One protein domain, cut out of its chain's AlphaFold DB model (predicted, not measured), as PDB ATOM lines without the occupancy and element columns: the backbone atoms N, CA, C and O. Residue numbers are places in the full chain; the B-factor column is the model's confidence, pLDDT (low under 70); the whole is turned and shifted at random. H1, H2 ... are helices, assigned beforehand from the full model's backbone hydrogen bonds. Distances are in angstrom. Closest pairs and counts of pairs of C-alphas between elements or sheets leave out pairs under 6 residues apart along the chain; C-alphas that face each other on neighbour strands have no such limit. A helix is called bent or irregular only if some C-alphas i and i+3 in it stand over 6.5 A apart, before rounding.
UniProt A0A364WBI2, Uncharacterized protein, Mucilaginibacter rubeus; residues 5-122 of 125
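AT A GLANCE: This is residues 5 to 122 of the 125 residues of an uncharacterized protein of Mucilaginibacter rubeus (UniProt A0A364WBI2). Two longer helices, H2 and H3, lie side by side as a helical hairpin, and a shorter helix, H1, packs steeply tilted on residues 40 to 47 of H2; from this small helical body a long loop departs, and its residues 79 to 91 stick out freely. That loop is part of the 54-residue stretch with no named element, residues 49 to 102, that joins H2 to H3. The printed part has 118 residues with three named helices, in the order H1, H2, H3, and no named strand; the class is all helix, though under half of the residues, 50, are in named elements. The whole is only just loose, close to compact, with a radius of gyration of the C-alphas of 16.5 A, and it is flat, spanning 53 by 42 by 20 A.

HOW THE PARTS SIT: Start with H1, residues 5 to 16, and go on to H2, residues 30 to 48: they touch, closest at the C-alphas of Ala 12 and Tyr 47, 5.5 A apart, and run the same way at a steep tilt of 61 degrees. Next find H3, residues 103 to 121. H2 and H3 touch and form a helical hairpin, running opposite ways at a shallow tilt of 14 degrees, with their closest C-alphas, those of Ser 34 and Tyr 120, 4.2 A apart. H1 and H3 only just touch, with 3 pairs of C-alphas within 8 A, through residue 5 of H1 and residues 112 to 115 of H3; the closest C-alphas, those of His 5 and Leu 112, are 5.7 A apart. Their lines are only just about perpendicular, at 73 degrees. The helix packing is mostly crossed, but only just: of the three touching pairs, 1 is at a shallow tilt. In H1 and H2 every O i to N i+4 pair is within hydrogen-bond range; in H3, 13 of 15 are. Residues 50 to 51 pair with residues 54 to 55, antiparallel.

IN THESE COORDINATES: Find C-alpha 5 at (-34.764, -43.245, 12.150); from there H1 runs 16.1 A to C-alpha 16. H2 begins at C-alpha 30, at (-35.255, -26.304, 1.959), and runs 26.6 A to C-alpha 48. H3 runs 22.3 A from C-alpha 103 to C-alpha 121, at (-30.768, -34.941, -1.857). H3 is irregular, with C-alphas 112 and 115 lying 7.7 A apart, and has a kink of 69 degrees near residue 115.

THE WHOLE: The C-alphas farthest apart are those of Gly 17 and Asp 86, 53.7 A. Without residues 79 to 91, the body spans 45 by 35 by 20 A. Both links, H1 to H2 and H2 to H3, are long, and the printed part has no cut. Look at the B-factor column: the mean pLDDT of the printed part is 78.2, and 37 residues are under 70, namely residue 25 and residues 62 to 97.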
ATOM      1  N   HIS A   5     -35.990 -43.984  12.475       93.19
ATOM      2  CA  HIS A   5     -34.764 -43.245  12.150       93.19
ATOM      3  C   HIS A   5     -34.476 -42.076  13.100       93.19
ATOM      4  O   HIS A   5     -33.312 -41.752  13.321       93.19
ATOM      5  N   GLN A   6     -35.514 -41.463  13.682       94.38
ATOM      6  CA  GLN A   6     -35.367 -40.396  14.676       94.38
ATOM      7  C   GLN A   6     -34.894 -40.964  16.014       94.38
ATOM      8  O   GLN A   6     -33.998 -40.401  16.633       94.38
ATOM      9  N   GLU A   7     -35.450 -42.099  16.443       95.62
ATOM     10  CA  GLU A   7     -35.010 -42.791  17.663       95.62
ATOM     11  C   GLU A   7     -33.543 -43.219  17.546       95.62
ATOM     12  O   GLU A   7     -32.735 -42.899  18.419       95.62
ATOM     13  N   PHE A   8     -33.181 -43.830  16.413       96.25
ATOM     14  CA  PHE A   8     -31.801 -44.212  16.118       96.25
ATOM     15  C   PHE A   8     -30.844 -43.013  16.106       96.25
ATOM     16  O   PHE A   8     -29.735 -43.088  16.633       96.25
ATOM     17  N   TYR A   9     -31.272 -41.880  15.545       96.50
ATOM     18  CA  TYR A   9     -30.484 -40.649  15.554       96.50
ATOM     19  C   TYR A   9     -30.228 -40.120  16.972       96.50
ATOM     20  O   TYR A   9     -29.109 -39.707  17.285       96.50
ATOM     21  N   LEU A  10     -31.234 -40.140  17.849       96.44
ATOM     22  CA  LEU A  10     -31.072 -39.697  19.236       96.44
ATOM     23  C   LEU A  10     -30.121 -40.612  20.016       96.44
ATOM     24  O   LEU A  10     -29.271 -40.115  20.757       96.44
ATOM     25  N   GLU A  11     -30.215 -41.924  19.804       96.31
ATOM     26  CA  GLU A  11     -29.274 -42.902  20.357       96.31
ATOM     27  C   GLU A  11     -27.843 -42.642  19.860       96.31
ATOM     28  O   GLU A  11     -26.907 -42.560  20.662       96.31
ATOM     29  N   ALA A  12     -27.674 -42.423  18.553       96.12
ATOM     30  CA  ALA A  12     -26.388 -42.086  17.947       96.12
ATOM     31  C   ALA A  12     -25.799 -40.802  18.552       96.12
ATOM     32  O   ALA A  12     -24.623 -40.768  18.924       96.12
ATOM     33  N   CYS A  13     -26.613 -39.755  18.711       96.75
ATOM     34  CA  CYS A  13     -26.212 -38.513  19.366       96.75
ATOM     35  C   CYS A  13     -25.756 -38.744  20.807       96.75
ATOM     36  O   CYS A  13     -24.687 -38.267  21.191       96.75
ATOM     37  N   GLN A  14     -26.517 -39.512  21.591       96.44
ATOM     38  CA  GLN A  14     -26.159 -39.841  22.968       96.44
ATOM     39  C   GLN A  14     -24.824 -40.587  23.032       96.44
ATOM     40  O   GLN A  14     -23.951 -40.233  23.824       96.44
ATOM     41  N   LYS A  15     -24.645 -41.601  22.180       95.88
ATOM     42  CA  LYS A  15     -23.446 -42.439  22.184       95.88
ATOM     43  C   LYS A  15     -22.197 -41.689  21.727       95.88
ATOM     44  O   LYS A  15     -21.118 -41.926  22.263       95.88
ATOM     45  N   LEU A  16     -22.350 -40.780  20.765       93.94
ATOM     46  CA  LEU A  16     -21.264 -39.979  20.197       93.94
ATOM     47  C   LEU A  16     -21.048 -38.634  20.915       93.94
ATOM     48  O   LEU A  16     -20.182 -37.860  20.500       93.94
ATOM     49  N   GLY A  17     -21.831 -38.325  21.956       94.81
ATOM     50  CA  GLY A  17     -21.748 -37.057  22.688       94.81
ATOM     51  C   GLY A  17     -22.074 -35.833  21.824       94.81
ATOM     52  O   GLY A  17     -21.426 -34.794  21.950       94.81
ATOM     53  N   LYS A  18     -23.031 -35.962  20.898       95.25
ATOM     54  CA  LYS A  18     -23.497 -34.879  20.023       95.25
ATOM     55  C   LYS A  18     -24.812 -34.305  20.531       95.25
ATOM     56  O   LYS A  18     -25.683 -35.039  20.989       95.25
ATOM     57  N   THR A  19     -24.964 -32.991  20.407       95.88
ATOM     58  CA  THR A  19     -26.245 -32.324  20.642       95.88
ATOM     59  C   THR A  19     -27.176 -32.619  19.465       95.88
ATOM     60  O   THR A  19     -26.784 -32.335  18.330       95.88
ATOM     61  N   PRO A  20     -28.380 -33.172  19.696       95.19
ATOM     62  CA  PRO A  20     -29.339 -33.398  18.625       95.19
ATOM     63  C   PRO A  20     -29.752 -32.092  17.946       95.19
ATOM     64  O   PRO A  20     -30.021 -31.093  18.616       95.19
ATOM     65  N   VAL A  21     -29.846 -32.121  16.619       90.88
ATOM     66  CA  VAL A  21     -30.426 -31.039  15.828       90.88
ATOM     67  C   VAL A  21     -31.931 -30.997  16.117       90.88
ATOM     68  O   VAL A  21     -32.586 -32.039  15.983       90.88
ATOM     69  N   PRO A  22     -32.491 -29.836  16.510       85.50
ATOM     70  CA  PRO A  22     -33.923 -29.694  16.750       85.50
ATOM     71  C   PRO A  22     -34.742 -30.137  15.538       85.50
ATOM     72  O   PRO A  22     -34.304 -30.000  14.398       85.50
ATOM     73  N   GLU A  23     -35.936 -30.669  15.779       79.19
ATOM     74  CA  GLU A  23     -36.891 -30.879  14.690       79.19
ATOM     75  C   GLU A  23     -37.246 -29.534  14.052       79.19
ATOM     76  O   GLU A  23     -37.382 -28.523  14.745       79.19
ATOM     77  N   LEU A  24     -37.369 -29.539  12.726       71.38
ATOM     78  CA  LEU A  24     -37.753 -28.353  11.977       71.38
ATOM     79  C   LEU A  24     -39.244 -28.100  12.180       71.38
ATOM     80  O   LEU A  24     -40.074 -28.968  11.911       71.38
ATOM     81  N   ASP A  25     -39.565 -26.907  12.663       67.94
ATOM     82  CA  ASP A  25     -40.927 -26.389  12.753       67.94
ATOM     83  C   ASP A  25     -41.455 -25.969  11.376       67.94
ATOM     84  O   ASP A  25     -42.629 -26.185  11.069       67.94
ATOM     85  N   ASP A  26     -40.566 -25.444  10.533       73.38
ATOM     86  CA  ASP A  26     -40.841 -25.006   9.175       73.38
ATOM     87  C   ASP A  26     -39.935 -25.724   8.161       73.38
ATOM     88  O   ASP A  26     -38.716 -25.549   8.135       73.38
ATOM     89  N   ARG A  27     -40.547 -26.551   7.304       82.31
ATOM     90  CA  ARG A  27     -39.861 -27.259   6.205       82.31
ATOM     91  C   ARG A  27     -39.839 -26.459   4.895       82.31
ATOM     92  O   ARG A  27     -39.414 -27.002   3.879       82.31
ATOM     93  N   THR A  28     -40.307 -25.208   4.885       84.44
ATOM     94  CA  THR A  28     -40.217 -24.334   3.700       84.44
ATOM     95  C   THR A  28     -38.798 -23.827   3.453       84.44
ATOM     96  O   THR A  28     -38.454 -23.524   2.311       84.44
ATOM     97  N   ASP A  29     -37.950 -23.808   4.486       87.50
ATOM     98  CA  ASP A  29     -36.512 -23.583   4.355       87.50
ATOM     99  C   ASP A  29     -35.816 -24.876   3.899       87.50
ATOM    100  O   ASP A  29     -35.322 -25.683   4.693       87.50
ATOM    101  N   THR A  30     -35.816 -25.098   2.586       86.56
ATOM    102  CA  THR A  30     -35.255 -26.304   1.959       86.56
ATOM    103  C   THR A  30     -33.752 -26.445   2.180       86.56
ATOM    104  O   THR A  30     -33.247 -27.569   2.241       86.56
ATOM    105  N   ASP A  31     -33.039 -25.325   2.329       87.69
ATOM    106  CA  ASP A  31     -31.598 -25.319   2.584       87.69
ATOM    107  C   ASP A  31     -31.316 -25.869   3.984       87.69
ATOM    108  O   ASP A  31     -30.467 -26.749   4.152       87.69
ATOM    109  N   LYS A  32     -32.100 -25.427   4.974       89.62
ATOM    110  CA  LYS A  32     -32.017 -25.921   6.351       89.62
ATOM    111  C   LYS A  32     -32.456 -27.382   6.481       89.62
ATOM    112  O   LYS A  32     -31.824 -28.153   7.203       89.62
ATOM    113  N   VAL A  33     -33.492 -27.798   5.745       90.00
ATOM    114  CA  VAL A  33     -33.894 -29.216   5.663       90.00
ATOM    115  C   VAL A  33     -32.730 -30.076   5.174       90.00
ATOM    116  O   VAL A  33     -32.405 -31.076   5.816       90.00
ATOM    117  N   SER A  34     -32.071 -29.673   4.084       88.88
ATOM    118  CA  SER A  34     -30.956 -30.434   3.513       88.88
ATOM    119  C   SER A  34     -29.742 -30.469   4.448       88.88
ATOM    120  O   SER A  34     -29.168 -31.543   4.659       88.88
ATOM    121  N   SER A  35     -29.374 -29.336   5.061       91.25
ATOM    122  CA  SER A  35     -28.237 -29.279   5.989       91.25
ATOM    123  C   SER A  35     -28.458 -30.142   7.226       91.25
ATOM    124  O   SER A  35     -27.594 -30.939   7.593       91.25
ATOM    125  N   ASP A  36     -29.638 -30.047   7.838       92.94
ATOM    126  CA  ASP A  36     -29.938 -30.797   9.052       92.94
ATOM    127  C   ASP A  36     -30.072 -32.298   8.753       92.94
ATOM    128  O   ASP A  36     -29.690 -33.145   9.563       92.94
ATOM    129  N   ALA A  37     -30.608 -32.654   7.582       92.00
ATOM    130  CA  ALA A  37     -30.673 -34.038   7.130       92.00
ATOM    131  C   ALA A  37     -29.278 -34.634   6.915       92.00
ATOM    132  O   ALA A  37     -29.033 -35.766   7.338       92.00
ATOM    133  N   TYR A  38     -28.348 -33.870   6.336       91.25
ATOM    134  CA  TYR A  38     -26.952 -34.280   6.199       91.25
ATOM    135  C   TYR A  38     -26.296 -34.546   7.560       91.25
ATOM    136  O   TYR A  38     -25.685 -35.599   7.754       91.25
ATOM    137  N   ASP A  39     -26.478 -33.645   8.528       93.06
ATOM    138  CA  ASP A  39     -25.919 -33.809   9.872       93.06
ATOM    139  C   ASP A  39     -26.455 -35.066  10.566       93.06
ATOM    140  O   ASP A  39     -25.679 -35.869  11.101       93.06
ATOM    141  N   ARG A  40     -27.776 -35.285  10.508       94.38
ATOM    142  CA  ARG A  40     -28.415 -36.497  11.045       94.38
ATOM    143  C   ARG A  40     -27.866 -37.753  10.381       94.38
ATOM    144  O   ARG A  40     -27.484 -38.699  11.071       94.38
ATOM    145  N   LEU A  41     -27.765 -37.738   9.055       91.94
ATOM    146  CA  LEU A  41     -27.266 -38.850   8.257       91.94
ATOM    147  C   LEU A  41     -25.823 -39.211   8.642       91.94
ATOM    148  O   LEU A  41     -25.555 -40.363   8.974       91.94
ATOM    149  N   ILE A  42     -24.903 -38.243   8.689       91.25
ATOM    150  CA  ILE A  42     -23.489 -38.495   9.018       91.25
ATOM    151  C   ILE A  42     -23.302 -38.967  10.465       91.25
ATOM    152  O   ILE A  42     -22.459 -39.830  10.722       91.25
ATOM    153  N   ILE A  43     -24.079 -38.441  11.415       94.44
ATOM    154  CA  ILE A  43     -24.056 -38.913  12.808       94.44
ATOM    155  C   ILE A  43     -24.477 -40.384  12.880       94.44
ATOM    156  O   ILE A  43     -23.773 -41.190  13.494       94.44
ATOM    157  N   CYS A  44     -25.562 -40.754  12.200       94.25
ATOM    158  CA  CYS A  44     -26.025 -42.137  12.135       94.25
ATOM    159  C   CYS A  44     -24.992 -43.061  11.475       94.25
ATOM    160  O   CYS A  44     -24.698 -44.118  12.024       94.25
ATOM    161  N   ILE A  45     -24.379 -42.661  10.356       91.56
ATOM    162  CA  ILE A  45     -23.332 -43.458   9.690       91.56
ATOM    163  C   ILE A  45     -22.131 -43.692  10.608       91.56
ATOM    164  O   ILE A  45     -21.639 -44.815  10.715       91.56
ATOM    165  N   ARG A  46     -21.670 -42.653  11.313       91.56
ATOM    166  CA  ARG A  46     -20.579 -42.786  12.292       91.56
ATOM    167  C   ARG A  46     -20.932 -43.771  13.397       91.56
ATOM    168  O   ARG A  46     -20.066 -44.531  13.818       91.56
ATOM    169  N   TYR A  47     -22.184 -43.758  13.850       94.44
ATOM    170  CA  TYR A  47     -22.657 -44.691  14.863       94.44
ATOM    171  C   TYR A  47     -22.737 -46.130  14.335       94.44
ATOM    172  O   TYR A  47     -22.242 -47.039  14.994       94.44
ATOM    173  N   ILE A  48     -23.257 -46.337  13.121       92.75
ATOM    174  CA  ILE A  48     -23.316 -47.652  12.456       92.75
ATOM    175  C   ILE A  48     -21.916 -48.252  12.279       92.75
ATOM    176  O   ILE A  48     -21.713 -49.447  12.481       92.75
ATOM    177  N   ASN A  49     -20.940 -47.419  11.926       91.06
ATOM    178  CA  ASN A  49     -19.551 -47.833  11.748       91.06
ATOM    179  C   ASN A  49     -18.766 -47.938  13.067       91.06
ATOM    180  O   ASN A  49     -17.562 -48.190  13.043       91.06
ATOM    181  N   MET A  50     -19.401 -47.739  14.221       91.44
ATOM    182  CA  MET A  50     -18.724 -47.836  15.507       91.44
ATOM    183  C   MET A  50     -18.573 -49.302  15.938       91.44
ATOM    184  O   MET A  50     -19.544 -50.053  15.994       91.44
ATOM    185  N   GLN A  51     -17.358 -49.697  16.316       83.88
ATOM    186  CA  GLN A  51     -17.049 -50.999  16.905       83.88
ATOM    187  C   GLN A  51     -16.260 -50.792  18.200       83.88
ATOM    188  O   GLN A  51     -15.287 -50.044  18.215       83.88
ATOM    189  N   ASP A  52     -16.692 -51.422  19.296       85.56
ATOM    190  CA  ASP A  52     -16.031 -51.349  20.613       85.56
ATOM    191  C   ASP A  52     -15.751 -49.908  21.100       85.56
ATOM    192  O   ASP A  52     -14.773 -49.629  21.789       85.56
ATOM    193  N   GLY A  53     -16.630 -48.966  20.733       84.00
ATOM    194  CA  GLY A  53     -16.506 -47.543  21.075       84.00
ATOM    195  C   GLY A  53     -15.586 -46.732  20.156       84.00
ATOM    196  O   GLY A  53     -15.421 -45.534  20.376       84.00
ATOM    197  N   VAL A  54     -15.020 -47.348  19.116       86.88
ATOM    198  CA  VAL A  54     -14.167 -46.695  18.118       86.88
ATOM    199  C   VAL A  54     -14.919 -46.585  16.796       86.88
ATOM    200  O   VAL A  54     -15.464 -47.562  16.292       86.88
ATOM    201  N   ILE A  55     -14.961 -45.383  16.224       88.12
ATOM    202  CA  ILE A  55     -15.554 -45.151  14.902       88.12
ATOM    203  C   ILE A  55     -14.591 -45.705  13.852       88.12
ATOM    204  O   ILE A  55     -13.443 -45.261  13.779       88.12
ATOM    205  N   TRP A  56     -15.047 -46.655  13.037       87.25
ATOM    206  CA  TRP A  56     -14.282 -47.104  11.879       87.25
ATOM    207  C   TRP A  56     -14.143 -45.965  10.864       87.25
ATOM    208  O   TRP A  56     -15.108 -45.256  10.566       87.25
ATOM    209  N   VAL A  57     -12.929 -45.797  10.342       82.44
ATOM    210  CA  VAL A  57     -12.605 -44.814   9.310       82.44
ATOM    211  C   VAL A  57     -12.101 -45.581   8.088       82.44
ATOM    212  O   VAL A  57     -11.182 -46.389   8.239       82.44
ATOM    213  N   PRO A  58     -12.676 -45.340   6.902       74.88
ATOM    214  CA  PRO A  58     -12.247 -45.992   5.674       74.88
ATOM    215  C   PRO A  58     -10.785 -45.668   5.358       74.88
ATOM    216  O   PRO A  58     -10.363 -44.508   5.407       74.88
ATOM    217  N   VAL A  59     -10.005 -46.691   5.005       76.56
ATOM    218  CA  VAL A  59      -8.647 -46.515   4.487       76.56
ATOM    219  C   VAL A  59      -8.680 -46.625   2.964       76.56
ATOM    220  O   VAL A  59      -8.925 -47.681   2.382       76.56
ATOM    221  N   TYR A  60      -8.386 -45.520   2.282       72.75
ATOM    222  CA  TYR A  60      -8.361 -45.452   0.816       72.75
ATOM    223  C   TYR A  60      -7.032 -45.959   0.236       72.75
ATOM    224  O   TYR A  60      -6.308 -45.231  -0.439       72.75
ATOM    225  N   ASN A  61      -6.691 -47.217   0.520       75.00
ATOM    226  CA  ASN A  61      -5.473 -47.878   0.029       75.00
ATOM    227  C   ASN A  61      -5.707 -48.751  -1.223       75.00
ATOM    228  O   ASN A  61      -4.777 -49.390  -1.707       75.00
ATOM    229  N   GLY A  62      -6.945 -48.799  -1.731       65.69
ATOM    230  CA  GLY A  62      -7.334 -49.587  -2.907       65.69
ATOM    231  C   GLY A  62      -7.498 -51.094  -2.665       65.69
ATOM    232  O   GLY A  62      -7.719 -51.825  -3.625       65.69
ATOM    233  N   THR A  63      -7.397 -51.565  -1.418       64.62
ATOM    234  CA  THR A  63      -7.504 -52.997  -1.064       64.62
ATOM    235  C   THR A  63      -8.762 -53.345  -0.271       64.62
ATOM    236  O   THR A  63      -9.161 -54.506  -0.236       64.62
ATOM    237  N   GLU A  64      -9.401 -52.348   0.340       63.94
ATOM    238  CA  GLU A  64     -10.613 -52.521   1.140       63.94
ATOM    239  C   GLU A  64     -11.864 -52.205   0.317       63.94
ATOM    240  O   GLU A  64     -11.928 -51.201  -0.397       63.94
ATOM    241  N   TRP A  65     -12.876 -53.067   0.440       62.12
ATOM    242  CA  TRP A  65     -14.211 -52.786  -0.077       62.12
ATOM    243  C   TRP A  65     -14.936 -51.858   0.895       62.12
ATOM    244  O   TRP A  65     -15.286 -52.257   2.004       62.12
ATOM    245  N   HIS A  66     -15.175 -50.624   0.461       67.81
ATOM    246  CA  HIS A  66     -16.033 -49.669   1.161       67.81
ATOM    247  C   HIS A  66     -17.452 -49.859   0.642       67.81
ATOM    248  O   HIS A  66     -17.734 -49.520  -0.506       67.81
ATOM    249  N   TYR A  67     -18.334 -50.461   1.439       65.00
ATOM    250  CA  TYR A  67     -19.671 -50.815   0.970       65.00
ATOM    251  C   TYR A  67     -20.534 -49.570   0.813       65.00
ATOM    252  O   TYR A  67     -20.484 -48.650   1.639       65.00
ATOM    253  N   TRP A  68     -21.332 -49.555  -0.252       63.28
ATOM    254  CA  TRP A  68     -22.196 -48.436  -0.581       63.28
ATOM    255  C   TRP A  68     -23.655 -48.857  -0.742       63.28
ATOM    256  O   TRP A  68     -23.955 -49.924  -1.282       63.28
ATOM    257  N   PRO A  69     -24.577 -48.011  -0.271       60.38
ATOM    258  CA  PRO A  69     -25.987 -48.355  -0.205       60.38
ATOM    259  C   PRO A  69     -26.623 -48.401  -1.593       60.38
ATOM    260  O   PRO A  69     -26.380 -47.548  -2.452       60.38
ATOM    261  N   VAL A  70     -27.507 -49.379  -1.791       59.59
ATOM    262  CA  VAL A  70     -28.336 -49.504  -2.995       59.59
ATOM    263  C   VAL A  70     -29.529 -48.547  -2.880       59.59
ATOM    264  O   VAL A  70     -30.676 -48.955  -2.700       59.59
ATOM    265  N   TRP A  71     -29.279 -47.241  -2.982       59.38
ATOM    266  CA  TRP A  71     -30.338 -46.229  -3.000       59.38
ATOM    267  C   TRP A  71     -31.101 -46.268  -4.330       59.38
ATOM    268  O   TRP A  71     -30.763 -45.587  -5.296       59.38
ATOM    269  N   ARG A  72     -32.158 -47.081  -4.398       52.78
ATOM    270  CA  ARG A  72     -33.044 -47.165  -5.573       52.78
ATOM    271  C   ARG A  72     -34.029 -45.997  -5.783       52.78
ATOM    272  O   ARG A  72     -34.393 -45.813  -6.944       52.78
ATOM    273  N   PRO A  73     -34.485 -45.232  -4.767       51.06
ATOM    274  CA  PRO A  73     -35.543 -44.239  -4.984       51.06
ATOM    275  C   PRO A  73     -35.069 -42.944  -5.664       51.06
ATOM    276  O   PRO A  73     -35.887 -42.266  -6.267       51.06
ATOM    277  N   ASN A  74     -33.762 -42.655  -5.679       49.44
ATOM    278  CA  ASN A  74     -33.180 -41.487  -6.349       49.44
ATOM    279  C   ASN A  74     -32.095 -41.932  -7.341       49.44
ATOM    280  O   ASN A  74     -30.903 -41.799  -7.068       49.44
ATOM    281  N   LYS A  75     -32.496 -42.494  -8.496       50.28
ATOM    282  CA  LYS A  75     -31.596 -42.940  -9.587       50.28
ATOM    283  C   LYS A  75     -30.898 -41.776 -10.313       50.28
ATOM    284  O   LYS A  75     -30.963 -41.651 -11.530       50.28
ATOM    285  N   SER A  76     -30.199 -40.931  -9.574       49.72
ATOM    286  CA  SER A  76     -29.320 -39.901 -10.114       49.72
ATOM    287  C   SER A  76     -28.047 -39.852  -9.273       49.72
ATOM    288  O   SER A  76     -27.748 -38.864  -8.611       49.72
ATOM    289  N   GLY A  77     -27.285 -40.948  -9.291       51.56
ATOM    290  CA  GLY A  77     -25.876 -40.890  -8.895       51.56
ATOM    291  C   GLY A  77     -25.083 -40.038  -9.889       51.56
ATOM    292  O   GLY A  77     -24.289 -39.202  -9.477       51.56
ATOM    293  N   PHE A  78     -25.366 -40.217 -11.189       52.69
ATOM    294  CA  PHE A  78     -24.733 -39.550 -12.337       52.69
ATOM    295  C   PHE A  78     -25.729 -39.471 -13.505       52.69
ATOM    296  O   PHE A  78     -25.575 -40.143 -14.521       52.69
ATOM    297  N   GLY A  79     -26.821 -38.722 -13.334       49.78
ATOM    298  CA  GLY A  79     -27.762 -38.475 -14.425       49.78
ATOM    299  C   GLY A  79     -27.207 -37.410 -15.366       49.78
ATOM    300  O   GLY A  79     -27.286 -36.225 -15.057       49.78
ATOM    301  N   PHE A  80     -26.648 -37.801 -16.511       50.31
ATOM    302  CA  PHE A  80     -26.449 -36.847 -17.602       50.31
ATOM    303  C   PHE A  80     -27.833 -36.435 -18.122       50.31
ATOM    304  O   PHE A  80     -28.553 -37.259 -18.680       50.31
ATOM    305  N   SER A  81     -28.230 -35.172 -17.948       52.69
ATOM    306  CA  SER A  81     -29.430 -34.626 -18.592       52.69
ATOM    307  C   SER A  81     -29.116 -34.319 -20.062       52.69
ATOM    308  O   SER A  81     -28.927 -33.160 -20.432       52.69
ATOM    309  N   PHE A  82     -28.957 -35.341 -20.904       52.62
ATOM    310  CA  PHE A  82     -28.603 -35.144 -22.313       52.62
ATOM    311  C   PHE A  82     -29.494 -35.966 -23.253       52.62
ATOM    312  O   PHE A  82     -29.852 -37.100 -22.950       52.62
ATOM    313  N   THR A  83     -29.883 -35.364 -24.381       54.75
ATOM    314  CA  THR A  83     -30.971 -35.810 -25.277       54.75
ATOM    315  C   THR A  83     -30.510 -36.520 -26.559       54.75
ATOM    316  O   THR A  83     -31.344 -36.790 -27.418       54.75
ATOM    317  N   TYR A  84     -29.219 -36.850 -26.712       56.22
ATOM    318  CA  TYR A  84     -28.718 -37.642 -27.851       56.22
ATOM    319  C   TYR A  84     -27.482 -38.479 -27.488       56.22
ATOM    320  O   TYR A  84     -26.530 -37.956 -26.916       56.22
ATOM    321  N   CYS A  85     -27.460 -39.761 -27.857       57.84
ATOM    322  CA  CYS A  85     -26.279 -40.626 -27.751       57.84
ATOM    323  C   CYS A  85     -26.314 -41.708 -28.842       57.84
ATOM    324  O   CYS A  85     -27.366 -42.312 -29.036       57.84
ATOM    325  N   ASP A  86     -25.191 -41.940 -29.535       59.09
ATOM    326  CA  ASP A  86     -25.071 -42.941 -30.621       59.09
ATOM    327  C   ASP A  86     -24.106 -44.097 -30.278       59.09
ATOM    328  O   ASP A  86     -24.008 -45.060 -31.016       59.09
ATOM    329  N   ASP A  87     -23.415 -44.019 -29.134       59.94
ATOM    330  CA  ASP A  87     -22.708 -45.120 -28.456       59.94
ATOM    331  C   ASP A  87     -21.894 -44.502 -27.315       59.94
ATOM    332  O   ASP A  87     -20.966 -43.759 -27.608       59.94
ATOM    333  N   TRP A  88     -22.188 -44.772 -26.034       53.66
ATOM    334  CA  TRP A  88     -21.315 -44.369 -24.912       53.66
ATOM    335  C   TRP A  88     -21.287 -45.423 -23.799       53.66
ATOM    336  O   TRP A  88     -22.235 -45.575 -23.031       53.66
ATOM    337  N   TYR A  89     -20.142 -46.096 -23.663       51.25
ATOM    338  CA  TYR A  89     -19.749 -46.794 -22.441       51.25
ATOM    339  C   TYR A  89     -18.862 -45.850 -21.622       51.25
ATOM    340  O   TYR A  89     -17.719 -45.588 -21.992       51.25
ATOM    341  N   THR A  90     -19.398 -45.298 -20.532       52.72
ATOM    342  CA  THR A  90     -18.641 -44.457 -19.595       52.72
ATOM    343  C   THR A  90     -18.564 -45.157 -18.244       52.72
ATOM    344  O   THR A  90     -19.586 -45.518 -17.661       52.72
ATOM    345  N   HIS A  91     -17.344 -45.396 -17.765       50.19
ATOM    346  CA  HIS A  91     -17.098 -45.939 -16.435       50.19
ATOM    347  C   HIS A  91     -16.648 -44.796 -15.533       50.19
ATOM    348  O   HIS A  91     -15.608 -44.185 -15.773       50.19
ATOM    349  N   THR A  92     -17.416 -44.518 -14.485       47.72
ATOM    350  CA  THR A  92     -17.025 -43.561 -13.452       47.72
ATOM    351  C   THR A  92     -16.910 -44.294 -12.124       47.72
ATOM    352  O   THR A  92     -17.872 -44.886 -11.636       47.72
ATOM    353  N   SER A  93     -15.701 -44.308 -11.564       50.84
ATOM    354  CA  SER A  93     -15.449 -44.836 -10.224       50.84
ATOM    355  C   SER A  93     -15.734 -43.720  -9.235       50.84
ATOM    356  O   SER A  93     -14.941 -42.795  -9.075       50.84
ATOM    357  N   VAL A  94     -16.903 -43.771  -8.618       47.81
ATOM    358  CA  VAL A  94     -17.403 -42.711  -7.741       47.81
ATOM    359  C   VAL A  94     -17.445 -43.250  -6.329       47.81
ATOM    360  O   VAL A  94     -18.070 -44.275  -6.068       47.81
ATOM    361  N   GLY A  95     -16.723 -42.584  -5.430       49.69
ATOM    362  CA  GLY A  95     -16.733 -42.941  -4.017       49.69
ATOM    363  C   GLY A  95     -18.149 -42.842  -3.458       49.69
ATOM    364  O   GLY A  95     -18.911 -41.934  -3.815       49.69
ATOM    365  N   SER A  96     -18.511 -43.774  -2.582       56.72
ATOM    366  CA  SER A  96     -19.746 -43.644  -1.823       56.72
ATOM    367  C   SER A  96     -19.631 -42.444  -0.900       56.72
ATOM    368  O   SER A  96     -18.673 -42.321  -0.149       56.72
ATOM    369  N   ARG A  97     -20.624 -41.556  -0.904       66.88
ATOM    370  CA  ARG A  97     -20.666 -40.459   0.078       66.88
ATOM    371  C   ARG A  97     -20.977 -40.962   1.494       66.88
ATOM    372  O   ARG A  97     -20.774 -40.229   2.455       66.88
ATOM    373  N   LEU A  98     -21.491 -42.190   1.607       77.94
ATOM    374  CA  LEU A  98     -21.877 -42.856   2.849       77.94
ATOM    375  C   LEU A  98     -21.243 -44.246   2.837       77.94
ATOM    376  O   LEU A  98     -21.762 -45.171   2.207       77.94
ATOM    377  N   GLU A  99     -20.072 -44.361   3.443       80.56
ATOM    378  CA  GLU A  99     -19.299 -45.599   3.445       80.56
ATOM    379  C   GLU A  99     -19.624 -46.440   4.666       80.56
ATOM    380  O   GLU A  99     -19.752 -45.928   5.779       80.56
ATOM    381  N   TYR A 100     -19.741 -47.743   4.440       85.25
ATOM    382  CA  TYR A 100     -19.999 -48.727   5.475       85.25
ATOM    383  C   TYR A 100     -18.889 -49.762   5.485       85.25
ATOM    384  O   TYR A 100     -18.410 -50.202   4.438       85.25
ATOM    385  N   ARG A 101     -18.533 -50.207   6.687       84.56
ATOM    386  CA  ARG A 101     -17.499 -51.228   6.882       84.56
ATOM    387  C   ARG A 101     -17.863 -52.596   6.287       84.56
ATOM    388  O   ARG A 101     -16.979 -53.372   5.950       84.56
ATOM    389  N   THR A 102     -19.154 -52.917   6.199       85.94
ATOM    390  CA  THR A 102     -19.660 -54.216   5.714       85.94
ATOM    391  C   THR A 102     -20.949 -54.035   4.914       85.94
ATOM    392  O   THR A 102     -21.715 -53.120   5.219       85.94
ATOM    393  N   GLU A 103     -21.248 -54.962   4.002       82.38
ATOM    394  CA  GLU A 103     -22.492 -54.988   3.214       82.38
ATOM    395  C   GLU A 103     -23.750 -54.993   4.089       82.38
ATOM    396  O   GLU A 103     -24.658 -54.201   3.878       82.38
ATOM    397  N   GLU A 104     -23.769 -55.809   5.142       85.69
ATOM    398  CA  GLU A 104     -24.929 -55.939   6.030       85.69
ATOM    399  C   GLU A 104     -25.279 -54.617   6.739       85.69
ATOM    400  O   GLU A 104     -26.442 -54.213   6.802       85.69
ATOM    401  N   LEU A 105     -24.264 -53.914   7.259       88.25
ATOM    402  CA  LEU A 105     -24.437 -52.577   7.843       88.25
ATOM    403  C   LEU A 105     -24.944 -51.576   6.804       88.25
ATOM    404  O   LEU A 105     -25.712 -50.674   7.136       88.25
ATOM    405  N   CYS A 106     -24.520 -51.750   5.557       85.25
ATOM    406  CA  CYS A 106     -24.918 -50.912   4.449       85.25
ATOM    407  C   CYS A 106     -26.399 -51.077   4.097       85.25
ATOM    408  O   CYS A 106     -27.109 -50.078   4.002       85.25
ATOM    409  N   GLU A 107     -26.885 -52.312   3.967       83.88
ATOM    410  CA  GLU A 107     -28.294 -52.605   3.677       83.88
ATOM    411  C   GLU A 107     -29.212 -52.108   4.798       83.88
ATOM    412  O   GLU A 107     -30.159 -51.357   4.549       83.88
ATOM    413  N   LYS A 108     -28.874 -52.437   6.051       85.62
ATOM    414  CA  LYS A 108     -29.636 -51.997   7.230       85.62
ATOM    415  C   LYS A 108     -29.641 -50.476   7.370       85.62
ATOM    416  O   LYS A 108     -30.682 -49.877   7.640       85.62
ATOM    417  N   GLY A 109     -28.479 -49.849   7.186       88.19
ATOM    418  CA  GLY A 109     -28.331 -48.398   7.238       88.19
ATOM    419  C   GLY A 109     -29.095 -47.697   6.118       88.19
ATOM    420  O   GLY A 109     -29.713 -46.663   6.364       88.19
ATOM    421  N   ALA A 110     -29.115 -48.273   4.914       83.38
ATOM    422  CA  ALA A 110     -29.849 -47.722   3.784       83.38
ATOM    423  C   ALA A 110     -31.355 -47.664   4.070       83.38
ATOM    424  O   ALA A 110     -31.968 -46.604   3.987       83.38
ATOM    425  N   GLU A 111     -31.962 -48.780   4.464       85.75
ATOM    426  CA  GLU A 111     -33.404 -48.813   4.736       85.75
ATOM    427  C   GLU A 111     -33.795 -47.867   5.875       85.75
ATOM    428  O   GLU A 111     -34.764 -47.112   5.761       85.75
ATOM    429  N   LEU A 112     -33.006 -47.866   6.951       91.94
ATOM    430  CA  LEU A 112     -33.268 -47.039   8.120       91.94
ATOM    431  C   LEU A 112     -33.139 -45.544   7.809       91.94
ATOM    432  O   LEU A 112     -33.985 -44.755   8.222       91.94
ATOM    433  N   LEU A 113     -32.091 -45.141   7.091       91.50
ATOM    434  CA  LEU A 113     -31.733 -43.732   6.910       91.50
ATOM    435  C   LEU A 113     -32.288 -43.112   5.624       91.50
ATOM    436  O   LEU A 113     -32.018 -41.941   5.352       91.50
ATOM    437  N   LEU A 114     -33.098 -43.853   4.860       87.56
ATOM    438  CA  LEU A 114     -33.723 -43.369   3.631       87.56
ATOM    439  C   LEU A 114     -34.431 -42.011   3.774       87.56
ATOM    440  O   LEU A 114     -34.266 -41.175   2.885       87.56
ATOM    441  N   PRO A 115     -35.171 -41.728   4.864       89.12
ATOM    442  CA  PRO A 115     -35.819 -40.428   5.028       89.12
ATOM    443  C   PRO A 115     -34.821 -39.265   5.079       89.12
ATOM    444  O   PRO A 115     -34.996 -38.285   4.364       89.12
ATOM    445  N   TYR A 116     -33.732 -39.397   5.843       90.44
ATOM    446  CA  TYR A 116     -32.681 -38.373   5.895       90.44
ATOM    447  C   TYR A 116     -31.910 -38.274   4.579       90.44
ATOM    448  O   TYR A 116     -31.540 -37.182   4.161       90.44
ATOM    449  N   TYR A 117     -31.694 -39.397   3.897       87.69
ATOM    450  CA  TYR A 117     -31.071 -39.395   2.579       87.69
ATOM    451  C   TYR A 117     -31.899 -38.605   1.555       87.69
ATOM    452  O   TYR A 117     -31.351 -37.810   0.791       87.69
ATOM    453  N   ASN A 118     -33.220 -38.795   1.558       85.50
ATOM    454  CA  ASN A 118     -34.128 -38.071   0.674       85.50
ATOM    455  C   ASN A 118     -34.200 -36.586   1.031       85.50
ATOM    456  O   ASN A 118     -34.077 -35.766   0.131       85.50
ATOM    457  N   ASP A 119     -34.310 -36.238   2.315       88.69
ATOM    458  CA  ASP A 119     -34.309 -34.836   2.752       88.69
ATOM    459  C   ASP A 119     -32.995 -34.124   2.370       88.69
ATOM    460  O   ASP A 119     -33.008 -32.957   1.992       88.69
ATOM    461  N   TYR A 120     -31.858 -34.829   2.390       87.56
ATOM    462  CA  TYR A 120     -30.574 -34.280   1.950       87.56
ATOM    463  C   TYR A 120     -30.521 -34.032   0.431       87.56
ATOM    464  O   TYR A 120     -30.146 -32.941   0.001       87.56
ATOM    465  N   PHE A 121     -30.894 -35.019  -0.391       81.06
ATOM    466  CA  PHE A 121     -30.768 -34.941  -1.857       81.06
ATOM    467  C   PHE A 121     -31.954 -34.281  -2.571       81.06
ATOM    468  O   PHE A 121     -31.824 -33.846  -3.716       81.06
ATOM    469  N   SER A 122     -33.129 -34.272  -1.959       80.50
ATOM    470  CA  SER A 122     -34.385 -33.796  -2.543       80.50
ATOM    471  C   SER A 122     -35.283 -33.186  -1.457       80.50
ATOM    472  O   SER A 122     -36.393 -33.660  -1.242       80.50
TER     473      SER A 122